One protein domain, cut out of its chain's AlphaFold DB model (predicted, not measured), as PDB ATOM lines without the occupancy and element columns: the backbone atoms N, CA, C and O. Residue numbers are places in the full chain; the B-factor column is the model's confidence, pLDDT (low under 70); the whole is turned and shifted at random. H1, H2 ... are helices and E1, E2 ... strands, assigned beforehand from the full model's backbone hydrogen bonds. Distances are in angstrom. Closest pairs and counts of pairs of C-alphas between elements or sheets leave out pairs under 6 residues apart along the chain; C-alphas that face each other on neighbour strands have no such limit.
ATOM      1  N   CYS A   9    -159.066  91.798  35.542       76.62
ATOM      2  CA  CYS A   9    -158.770  90.713  34.619       76.62
ATOM      3  C   CYS A   9    -157.744  91.140  33.554       76.62
ATOM      4  O   CYS A   9    -156.803  90.404  33.271       76.62
ATOM      5  N   ILE A  10    -157.873  92.360  33.017       83.25
ATOM      6  CA  ILE A  10    -156.914  92.915  32.052       83.25
ATOM      7  C   ILE A  10    -155.559  93.174  32.713       83.25
ATOM      8  O   ILE A  10    -154.552  92.707  32.197       83.25
ATOM      9  N   SER A  11    -155.528  93.834  33.872       85.56
ATOM     10  CA  SER A  11    -154.276  94.154  34.570       85.56
ATOM     11  C   SER A  11    -153.507  92.914  35.029       85.56
ATOM     12  O   SER A  11    -152.278  92.913  35.032       85.56
ATOM     13  N   ASN A  12    -154.203  91.829  35.366       86.38
ATOM     14  CA  ASN A  12    -153.563  90.551  35.674       86.38
ATOM     15  C   ASN A  12    -152.951  89.902  34.426       86.38
ATOM     16  O   ASN A  12    -151.843  89.375  34.496       86.38
ATOM     17  N   ILE A  13    -153.626  89.987  33.275       87.38
ATOM     18  CA  ILE A  13    -153.067  89.499  32.008       87.38
ATOM     19  C   ILE A  13    -151.887  90.376  31.562       87.38
ATOM     20  O   ILE A  13    -150.894  89.834  31.090       87.38
ATOM     21  N   GLU A  14    -151.936  91.698  31.756       91.88
ATOM     22  CA  GLU A  14    -150.800  92.596  31.485       91.88
ATOM     23  C   GLU A  14    -149.554  92.158  32.263       91.88
ATOM     24  O   GLU A  14    -148.493  91.986  31.665       91.88
ATOM     25  N   LYS A  15    -149.688  91.888  33.569       93.75
ATOM     26  CA  LYS A  15    -148.583  91.372  34.395       93.75
ATOM     27  C   LYS A  15    -148.058  90.039  33.865       93.75
ATOM     28  O   LYS A  15    -146.861  89.915  33.627       93.75
ATOM     29  N   LEU A  16    -148.949  89.084  33.589       92.31
ATOM     30  CA  LEU A  16    -148.561  87.761  33.094       92.31
ATOM     31  C   LEU A  16    -147.833  87.834  31.740       92.31
ATOM     32  O   LEU A  16    -146.836  87.142  31.522       92.31
ATOM     33  N   VAL A  17    -148.311  88.679  30.822       93.44
ATOM     34  CA  VAL A  17    -147.668  88.905  29.519       93.44
ATOM     35  C   VAL A  17    -146.300  89.560  29.708       93.44
ATOM     36  O   VAL A  17    -145.331  89.122  29.086       93.44
ATOM     37  N   ALA A  18    -146.201  90.580  30.564       96.38
ATOM     38  CA  ALA A  18    -144.943  91.250  30.870       96.38
ATOM     39  C   ALA A  18    -143.910  90.276  31.460       96.38
ATOM     40  O   ALA A  18    -142.784  90.226  30.964       96.38
ATOM     41  N   GLU A  19    -144.295  89.455  32.439       97.38
ATOM     42  CA  GLU A  19    -143.449  88.422  33.052       97.38
ATOM     43  C   GLU A  19    -142.974  87.398  32.011       97.38
ATOM     44  O   GLU A  19    -141.771  87.243  31.793       97.38
ATOM     45  N   THR A  20    -143.910  86.794  31.271       94.88
ATOM     46  CA  THR A  20    -143.614  85.774  30.248       94.88
ATOM     47  C   THR A  20    -142.651  86.298  29.180       94.88
ATOM     48  O   THR A  20    -141.716  85.611  28.756       94.88
ATOM     49  N   ILE A  21    -142.874  87.525  28.701       96.31
ATOM     50  CA  ILE A  21    -142.002  88.121  27.690       96.31
ATOM     51  C   ILE A  21    -140.658  88.515  28.299       96.31
ATOM     52  O   ILE A  21    -139.642  88.287  27.641       96.31
ATOM     53  N   SER A  22    -140.630  89.033  29.530       96.94
ATOM     54  CA  SER A  22    -139.386  89.393  30.223       96.94
ATOM     55  C   SER A  22    -138.449  88.197  30.351       96.94
ATOM     56  O   SER A  22    -137.272  88.299  30.001       96.94
ATOM     57  N   GLU A  23    -138.983  87.044  30.764       96.69
ATOM     58  CA  GLU A  23    -138.246  85.779  30.833       96.69
ATOM     59  C   GLU A  23    -137.737  85.356  29.452       96.69
ATOM     60  O   GLU A  23    -136.546  85.093  29.268       96.69
ATOM     61  N   LYS A  24    -138.614  85.373  28.441       95.25
ATOM     62  CA  LYS A  24    -138.275  84.963  27.071       95.25
ATOM     63  C   LYS A  24    -137.178  85.824  26.445       95.25
ATOM     64  O   LYS A  24    -136.403  85.335  25.619       95.25
ATOM     65  N   ILE A  25    -137.132  87.113  26.774       95.38
ATOM     66  CA  ILE A  25    -136.146  88.040  26.218       95.38
ATOM     67  C   ILE A  25    -134.969  88.299  27.162       95.38
ATOM     68  O   ILE A  25    -134.015  88.942  26.728       95.38
ATOM     69  N   GLY A  26    -134.981  87.805  28.398       95.94
ATOM     70  CA  GLY A  26    -133.919  88.049  29.379       95.94
ATOM     71  C   GLY A  26    -133.715  89.534  29.702       95.94
ATOM     72  O   GLY A  26    -132.580  89.964  29.895       95.94
ATOM     73  N   ALA A  27    -134.781  90.333  29.670       96.62
ATOM     74  CA  ALA A  27    -134.767  91.754  30.014       96.62
ATOM     75  C   ALA A  27    -136.165  92.184  30.481       96.62
ATOM     76  O   ALA A  27    -137.137  91.648  29.950       96.62
ATOM     77  N   PRO A  28    -136.295  93.157  31.401       97.56
ATOM     78  CA  PRO A  28    -137.598  93.648  31.837       97.56
ATOM     79  C   PRO A  28    -138.447  94.143  30.661       97.56
ATOM     80  O   PRO A  28    -137.962  94.872  29.785       97.56
ATOM     81  N   ALA A  29    -139.708  93.732  30.641       97.44
ATOM     82  CA  ALA A  29    -140.712  94.139  29.677       97.44
ATOM     83  C   ALA A  29    -141.955  94.668  30.398       97.44
ATOM     84  O   ALA A  29    -142.290  94.231  31.494       97.44
ATOM     85  N   GLU A  30    -142.655  95.586  29.747       97.38
ATOM     86  CA  GLU A  30    -143.941  96.121  30.185       97.38
ATOM     87  C   GLU A  30    -144.993  95.760  29.146       97.38
ATOM     88  O   GLU A  30    -144.713  95.828  27.948       97.38
ATOM     89  N   ALA A  31    -146.196  95.401  29.583       95.88
ATOM     90  CA  ALA A  31    -147.312  95.101  28.698       95.88
ATOM     91  C   ALA A  31    -148.495  96.018  29.004       95.88
ATOM     92  O   ALA A  31    -148.808  96.276  30.164       95.88
ATOM     93  N   ARG A  32    -149.168  96.480  27.952       94.88
ATOM     94  CA  ARG A  32    -150.383  97.288  28.043       94.88
ATOM     95  C   ARG A  32    -151.419  96.792  27.049       94.88
ATOM     96  O   ARG A  32    -151.104  96.599  25.875       94.88
ATOM     97  N   CYS A  33    -152.653  96.623  27.496       90.94
ATOM     98  CA  CYS A  33    -153.784  96.320  26.634       90.94
ATOM     99  C   CYS A  33    -154.025  97.480  25.655       90.94
ATOM    100  O   CYS A  33    -154.189  98.630  26.069       90.94
ATOM    101  N   GLU A  34    -154.033  97.187  24.354       89.81
ATOM    102  CA  GLU A  34    -154.359  98.172  23.313       89.81
ATOM    103  C   GLU A  34    -155.782  98.002  22.795       89.81
ATOM    104  O   GLU A  34    -156.470  98.988  22.533       89.81
ATOM    105  N   ALA A  35    -156.219  96.755  22.628       81.56
ATOM    106  CA  ALA A  35    -157.525  96.445  22.077       81.56
ATOM    107  C   ALA A  35    -158.041  95.116  22.616       81.56
ATOM    108  O   ALA A  35    -157.306  94.128  22.680       81.56
ATOM    109  N   VAL A  36    -159.333  95.097  22.927       79.75
ATOM    110  CA  VAL A  36    -160.096  93.893  23.246       79.75
ATOM    111  C   VAL A  36    -161.044  93.625  22.087       79.75
ATOM    112  O   VAL A  36    -161.814  94.502  21.695       79.75
ATOM    113  N   GLY A  37    -160.974  92.424  21.527       73.38
ATOM    114  CA  GLY A  37    -161.790  91.983  20.408       73.38
ATOM    115  C   GLY A  37    -162.527  90.687  20.722       73.38
ATOM    116  O   GLY A  37    -162.036  89.811  21.432       73.38
ATOM    117  N   PHE A  38    -163.711  90.557  20.138       72.00
ATOM    118  CA  PHE A  38    -164.459  89.310  20.109       72.00
ATOM    119  C   PHE A  38    -164.514  88.831  18.667       72.00
ATOM    120  O   PHE A  38    -165.035  89.532  17.801       72.00
ATOM    121  N   SER A  39    -163.955  87.656  18.405       64.88
ATOM    122  CA  SER A  39    -164.108  86.983  17.121       64.88
ATOM    123  C   SER A  39    -165.242  85.974  17.238       64.88
ATOM    124  O   SER A  39    -165.223  85.102  18.107       64.88
ATOM    125  N   LEU A  40    -166.252  86.133  16.388       65.00
ATOM    126  CA  LEU A  40    -167.384  85.222  16.265       65.00
ATOM    127  C   LEU A  40    -167.173  84.385  15.002       65.00
ATOM    128  O   LEU A  40    -167.103  84.938  13.905       65.00
ATOM    129  N   GLY A  41    -167.062  83.065  15.156       57.38
ATOM    130  CA  GLY A  41    -166.898  82.142  14.034       57.38
ATOM    131  C   GLY A  41    -167.806  80.918  14.151       57.38
ATOM    132  O   GLY A  41    -167.802  80.241  15.179       57.38
ATOM    133  N   GLY A  42    -168.538  80.609  13.074       60.81
ATOM    134  CA  GLY A  42    -169.333  79.381  12.929       60.81
ATOM    135  C   GLY A  42    -170.423  79.177  13.992       60.81
ATOM    136  O   GLY A  42    -170.836  80.119  14.660       60.81
ATOM    137  N   GLU A  43    -170.901  77.935  14.135       52.22
ATOM    138  CA  GLU A  43    -172.091  77.628  14.944       52.22
ATOM    139  C   GLU A  43    -171.937  77.813  16.465       52.22
ATOM    140  O   GLU A  43    -172.959  77.920  17.133       52.22
ATOM    141  N   VAL A  44    -170.738  77.889  17.069       54.88
ATOM    142  CA  VAL A  44    -170.669  78.026  18.549       54.88
ATOM    143  C   VAL A  44    -169.408  78.687  19.144       54.88
ATOM    144  O   VAL A  44    -169.211  78.646  20.362       54.88
ATOM    145  N   GLY A  45    -168.536  79.317  18.354       57.66
ATOM    146  CA  GLY A  45    -167.256  79.826  18.865       57.66
ATOM    147  C   GLY A  45    -167.224  81.335  19.107       57.66
ATOM    148  O   GLY A  45    -166.939  82.083  18.174       57.66
ATOM    149  N   LEU A  46    -167.438  81.794  20.347       61.72
ATOM    150  CA  LEU A  46    -166.995  83.129  20.774       61.72
ATOM    151  C   LEU A  46    -165.541  83.025  21.236       61.72
ATOM    152  O   LEU A  46    -165.251  82.344  22.222       61.72
ATOM    153  N   LEU A  47    -164.647  83.721  20.541       67.19
ATOM    154  CA  LEU A  47    -163.251  83.827  20.915       67.19
ATOM    155  C   LEU A  47    -162.939  85.232  21.411       67.19
ATOM    156  O   LEU A  47    -163.108  86.210  20.683       67.19
ATOM    157  N   HIS A  48    -162.451  85.327  22.642       73.38
ATOM    158  CA  HIS A  48    -161.942  86.577  23.178       73.38
ATOM    159  C   HIS A  48    -160.464  86.713  22.797       73.38
ATOM    160  O   HIS A  48    -159.633  85.878  23.160       73.38
ATOM    161  N   LEU A  49    -160.157  87.745  22.017       80.81
ATOM    162  CA  LEU A  49    -158.822  88.051  21.530       80.81
ATOM    163  C   LEU A  49    -158.430  89.441  22.018       80.81
ATOM    164  O   LEU A  49    -159.034  90.436  21.619       80.81
ATOM    165  N   THR A  50    -157.387  89.516  22.831       86.56
ATOM    166  CA  THR A  50    -156.893  90.780  23.369       86.56
ATOM    167  C   THR A  50    -155.467  91.010  22.909       86.56
ATOM    168  O   THR A  50    -154.603  90.156  23.094       86.56
ATOM    169  N   ASN A  51    -155.212  92.171  22.315       91.38
ATOM    170  CA  ASN A  51    -153.878  92.561  21.885       91.38
ATOM    171  C   ASN A  51    -153.205  93.397  22.973       91.38
ATOM    172  O   ASN A  51    -153.731  94.432  23.396       91.38
ATOM    173  N   PHE A  52    -152.011  92.968  23.374       92.88
ATOM    174  CA  PHE A  52    -151.167  93.675  24.328       92.88
ATOM    175  C   PHE A  52    -149.930  94.218  23.625       92.88
ATOM    176  O   PHE A  52    -149.184  93.466  22.997       92.88
ATOM    177  N   LYS A  53    -149.672  95.517  23.751       96.50
ATOM    178  CA  LYS A  53    -148.395  96.093  23.345       96.50
ATOM    179  C   LYS A  53    -147.369  95.868  24.426       96.50
ATOM    180  O   LYS A  53    -147.571  96.270  25.566       96.50
ATOM    181  N   VAL A  54    -146.260  95.261  24.029       96.88
ATOM    182  CA  VAL A  54    -145.153  94.933  24.914       96.88
ATOM    183  C   VAL A  54    -143.917  95.729  24.529       96.88
ATOM    184  O   VAL A  54    -143.447  95.624  23.392       96.88
ATOM    185  N   THR A  55    -143.390  96.511  25.465       97.69
ATOM    186  CA  THR A  55    -142.176  97.330  25.323       97.69
ATOM    187  C   THR A  55    -141.069  96.824  26.236       97.69
ATOM    188  O   THR A  55    -141.329  96.236  27.278       97.69
ATOM    189  N   SER A  56    -139.816  97.031  25.837       96.94
ATOM    190  CA  SER A  56    -138.634  96.726  26.650       96.94
ATOM    191  C   SER A  56    -137.452  97.559  26.156       96.94
ATOM    192  O   SER A  56    -137.386  97.905  24.971       96.94
ATOM    193  N   GLU A  57    -136.493  97.834  27.038       94.56
ATOM    194  CA  GLU A  57    -135.219  98.476  26.692       94.56
ATOM    195  C   GLU A  57    -134.323  97.585  25.815       94.56
ATOM    196  O   GLU A  57    -133.389  98.064  25.165       94.56
ATOM    197  N   LYS A  58    -134.620  96.278  25.725       94.75
ATOM    198  CA  LYS A  58    -133.881  95.368  24.849       94.75
ATOM    199  C   LYS A  58    -133.962  95.829  23.390       94.75
ATOM    200  O   LYS A  58    -135.028  96.154  22.859       94.75
ATOM    201  N   LYS A  59    -132.824  95.775  22.688       93.50
ATOM    202  CA  LYS A  59    -132.729  96.118  21.259       93.50
ATOM    203  C   LYS A  59    -133.843  95.437  20.451       93.50
ATOM    204  O   LYS A  59    -134.001  94.218  20.486       93.50
ATOM    205  N   GLY A  60    -134.603  96.241  19.706       93.06
ATOM    206  CA  GLY A  60    -135.719  95.775  18.875       93.06
ATOM    207  C   GLY A  60    -137.083  95.697  19.574       93.06
ATOM    208  O   GLY A  60    -138.041  95.273  18.928       93.06
ATOM    209  N   TRP A  61    -137.192  96.107  20.844       94.31
ATOM    210  CA  TRP A  61    -138.450  96.132  21.607       94.31
ATOM    211  C   TRP A  61    -138.918  97.534  22.019       94.31
ATOM    212  O   TRP A  61    -140.085  97.699  22.363       94.31
ATOM    213  N   ALA A  62    -138.070  98.559  21.888       93.50
ATOM    214  CA  ALA A  62    -138.397  99.932  22.289       93.50
ATOM    215  C   ALA A  62    -139.638 100.521  21.584       93.50
ATOM    216  O   ALA A  62    -140.397 101.269  22.186       93.50
ATOM    217  N   LYS A  63    -139.891 100.163  20.314       93.44
ATOM    218  CA  LYS A  63    -141.090 100.618  19.574       93.44
ATOM    219  C   LYS A  63    -142.385  99.913  20.011       93.44
ATOM    220  O   LYS A  63    -143.474 100.320  19.606       93.44
ATOM    221  N   GLY A  64    -142.265  98.885  20.843       93.00
ATOM    222  CA  GLY A  64    -143.345  97.993  21.222       93.00
ATOM    223  C   GLY A  64    -143.637  96.938  20.158       93.00
ATOM    224  O   GLY A  64    -143.433  97.154  18.962       93.00
ATOM    225  N   LYS A  65    -144.119  95.779  20.600       95.00
ATOM    226  CA  LYS A  65    -144.641  94.709  19.742       95.00
ATOM    227  C   LYS A  65    -146.033  94.324  20.211       95.00
ATOM    228  O   LYS A  65    -146.257  94.242  21.412       95.00
ATOM    229  N   SER A  66    -146.943  94.082  19.274       94.00
ATOM    230  CA  SER A  66    -148.286  93.609  19.602       94.00
ATOM    231  C   SER A  66    -148.265  92.094  19.801       94.00
ATOM    232  O   SER A  66    -147.778  91.362  18.935       94.00
ATOM    233  N   ILE A  67    -148.746  91.640  20.953       90.94
ATOM    234  CA  ILE A  67    -148.847  90.239  21.344       90.94
ATOM    235  C   ILE A  67    -150.338  89.895  21.466       90.94
ATOM    236  O   ILE A  67    -150.996  90.394  22.383       90.94
ATOM    237  N   PRO A  68    -150.887  89.075  20.551       88.25
ATOM    238  CA  PRO A  68    -152.255  88.597  20.666       88.25
ATOM    239  C   PRO A  68    -152.344  87.540  21.768       88.25
ATOM    240  O   PRO A  68    -151.616  86.546  21.754       88.25
ATOM    241  N   VAL A  69    -153.260  87.743  22.707       84.62
ATOM    242  CA  VAL A  69    -153.627  86.770  23.734       84.62
ATOM    243  C   VAL A  69    -155.033  86.290  23.435       84.62
ATOM    244  O   VAL A  69    -155.989  87.063  23.392       84.62
ATOM    245  N   GLN A  70    -155.142  84.988  23.222       80.06
ATOM    246  CA  GLN A  70    -156.396  84.319  22.954       80.06
ATOM    247  C   GLN A  70    -156.892  83.669  24.245       80.06
ATOM    248  O   GLN A  70    -156.261  82.754  24.769       80.06
ATOM    249  N   ALA A  71    -158.030  84.133  24.748       70.56
ATOM    250  CA  ALA A  71    -158.736  83.481  25.834       70.56
ATOM    251  C   ALA A  71    -159.716  82.461  25.248       70.56
ATOM    252  O   ALA A  71    -160.659  82.810  24.534       70.56
ATOM    253  N   SER A  72    -159.495  81.190  25.571       63.84
ATOM    254  CA  SER A  72    -160.398  80.090  25.247       63.84
ATOM    255  C   SER A  72    -161.469  79.920  26.328       63.84
ATOM    256  O   SER A  72    -161.709  78.804  26.773       63.84
ATOM    257  N   TYR A  73    -162.081  81.005  26.807       61.78
ATOM    258  CA  TYR A  73    -163.224  80.939  27.721       61.78
ATOM    259  C   TYR A  73    -164.259  82.012  27.382       61.78
ATOM    260  O   TYR A  73    -163.928  83.095  26.897       61.78
ATOM    261  N   CYS A  74    -165.533  81.705  27.628       58.56
ATOM    262  CA  CYS A  74    -166.626  82.650  27.455       58.56
ATOM    263  C   CYS A  74    -166.585  83.703  28.579       58.56
ATOM    264  O   CYS A  74    -166.736  83.337  29.744       58.56
ATOM    265  N   PRO A  75    -166.466  85.009  28.282       57.47
ATOM    266  CA  PRO A  75    -166.440  86.055  29.308       57.47
ATOM    267  C   PRO A  75    -167.794  86.260  30.009       57.47
ATOM    268  O   PRO A  75    -167.846  86.924  31.037       57.47
ATOM    269  N   PHE A  76    -168.888  85.711  29.464       59.41
ATOM    270  CA  PHE A  76    -170.233  85.836  30.037       59.41
ATOM    271  C   PHE A  76    -170.577  84.708  31.013       59.41
ATOM    272  O   PHE A  76    -171.237  84.957  32.015       59.41
ATOM    273  N   CYS A  77    -170.156  83.473  30.719       59.47
ATOM    274  CA  CYS A  77    -170.498  82.300  31.532       59.47
ATOM    275  C   CYS A  77    -169.286  81.557  32.111       59.47
ATOM    276  O   CYS A  77    -169.471  80.567  32.803       59.47
ATOM    277  N   GLY A  78    -168.054  81.987  31.821       59.31
ATOM    278  CA  GLY A  78    -166.819  81.398  32.359       59.31
ATOM    279  C   GLY A  78    -166.432  80.032  31.783       59.31
ATOM    280  O   GLY A  78    -165.325  79.568  32.033       59.31
ATOM    281  N   VAL A  79    -167.303  79.403  30.988       61.59
ATOM    282  CA  VAL A  79    -167.068  78.078  30.393       61.59
ATOM    283  C   VAL A  79    -165.939  78.149  29.372       61.59
ATOM    284  O   VAL A  79    -165.932  79.031  28.505       61.59
ATOM    285  N   ALA A  80    -165.001  77.209  29.458       60.34
ATOM    286  CA  ALA A  80    -163.909  77.116  28.507       60.34
ATOM    287  C   ALA A  80    -164.438  76.727  27.111       60.34
ATOM    288  O   ALA A  80    -165.362  75.925  26.958       60.34
ATOM    289  N   SER A  81    -163.880  77.325  26.061       59.19
ATOM    290  CA  SER A  81    -164.279  77.120  24.666       59.19
ATOM    291  C   SER A  81    -164.180  75.649  24.249       59.19
ATOM    292  O   SER A  81    -164.950  75.201  23.403       59.19
ATOM    293  N   ASP A  82    -163.266  74.888  24.852       58.66
ATOM    294  CA  ASP A  82    -163.069  73.461  24.598       58.66
ATOM    295  C   ASP A  82    -164.100  72.564  25.307       58.66
ATOM    296  O   ASP A  82    -164.371  71.471  24.816       58.66
ATOM    297  N   GLN A  83    -164.720  73.019  26.401       54.31
ATOM    298  CA  GLN A  83    -165.810  72.298  27.076       54.31
ATOM    299  C   GLN A  83    -167.109  72.353  26.259       54.31
ATOM    300  O   GLN A  83    -167.783  71.340  26.087       54.31
ATOM    301  N   ARG A  84    -167.420  73.506  25.643       53.25
ATOM    302  CA  ARG A  84    -168.554  73.612  24.702       53.25
ATOM    303  C   ARG A  84    -168.342  72.808  23.422       53.25
ATOM    304  O   ARG A  84    -169.294  72.222  22.917       53.25
ATOM    305  N   ALA A  85    -167.109  72.746  22.915       52.75
ATOM    306  CA  ALA A  85    -166.782  71.945  21.733       52.75
ATOM    307  C   ALA A  85    -167.001  70.433  21.947       52.75
ATOM    308  O   ALA A  85    -167.196  69.703  20.978       52.75
ATOM    309  N   LYS A  86    -167.001  69.966  23.203       54.75
ATOM    310  CA  LYS A  86    -167.259  68.566  23.583       54.75
ATOM    311  C   LYS A  86    -168.730  68.274  23.906       54.75
ATOM    312  O   LYS A  86    -169.059  67.133  24.213       54.75
ATOM    313  N   GLY A  87    -169.618  69.268  23.803       54.22
ATOM    314  CA  GLY A  87    -171.051  69.099  24.057       54.22
ATOM    315  C   GLY A  87    -171.427  68.931  25.534       54.22
ATOM    316  O   GLY A  87    -172.526  68.463  25.822       54.22
TER     317      GLY A  87
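This is residues 9 to 87 of the 90 residues of an uncharacterized protein of Cupriavidus necator (UniProt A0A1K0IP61). A long, strongly twisted ribbon of three antiparallel strands, E1-E2-E3 in order, a meander in which each strand neighbours the one before, has H1 over one face, making two layers; short H2 grazes it near the start of E2. The 79 printed residues include two named helices and three named strands, in order H1 E1 E2 E3 H2, class mixed. The whole is a loose rod, radius of gyration of the C-alphas 14.8 A, spanning 46 by 18 by 18 A.

Find C-alpha 29 at (-140.712, 94.139, 29.677); E1, residues 29 to 41, runs 32.8 A, bending by 58 degrees at residue 34. E2, residues 45 to 56, spans 34.1 A; E3, residues 65 to 71, 19.0 A. H1, residues 9 to 25, spans 24.3 A; H2, residues 81 to 85, 6.5 A, ends at (-166.782, 71.945, 21.733).

E2 forms hairpins with E1 (N 37 and O 49, 2.8 A) and E3 (N 52 and O 67, 2.9 A), within hydrogen-bond range. H1 is over E1 and E2, height over the sheet 7.4 A; its closest C-alphas to E1 are Ser 22 and Ala 29, 5.0 A. Every O i to N i+4 pair in H1 and H2 is within range.

The farthest C-alphas, Lys 59 and Gly 87, are 47.0 A apart. The printed part has no cut; pLDDT is under 70 at residues 39 to 47 and 72 to 87.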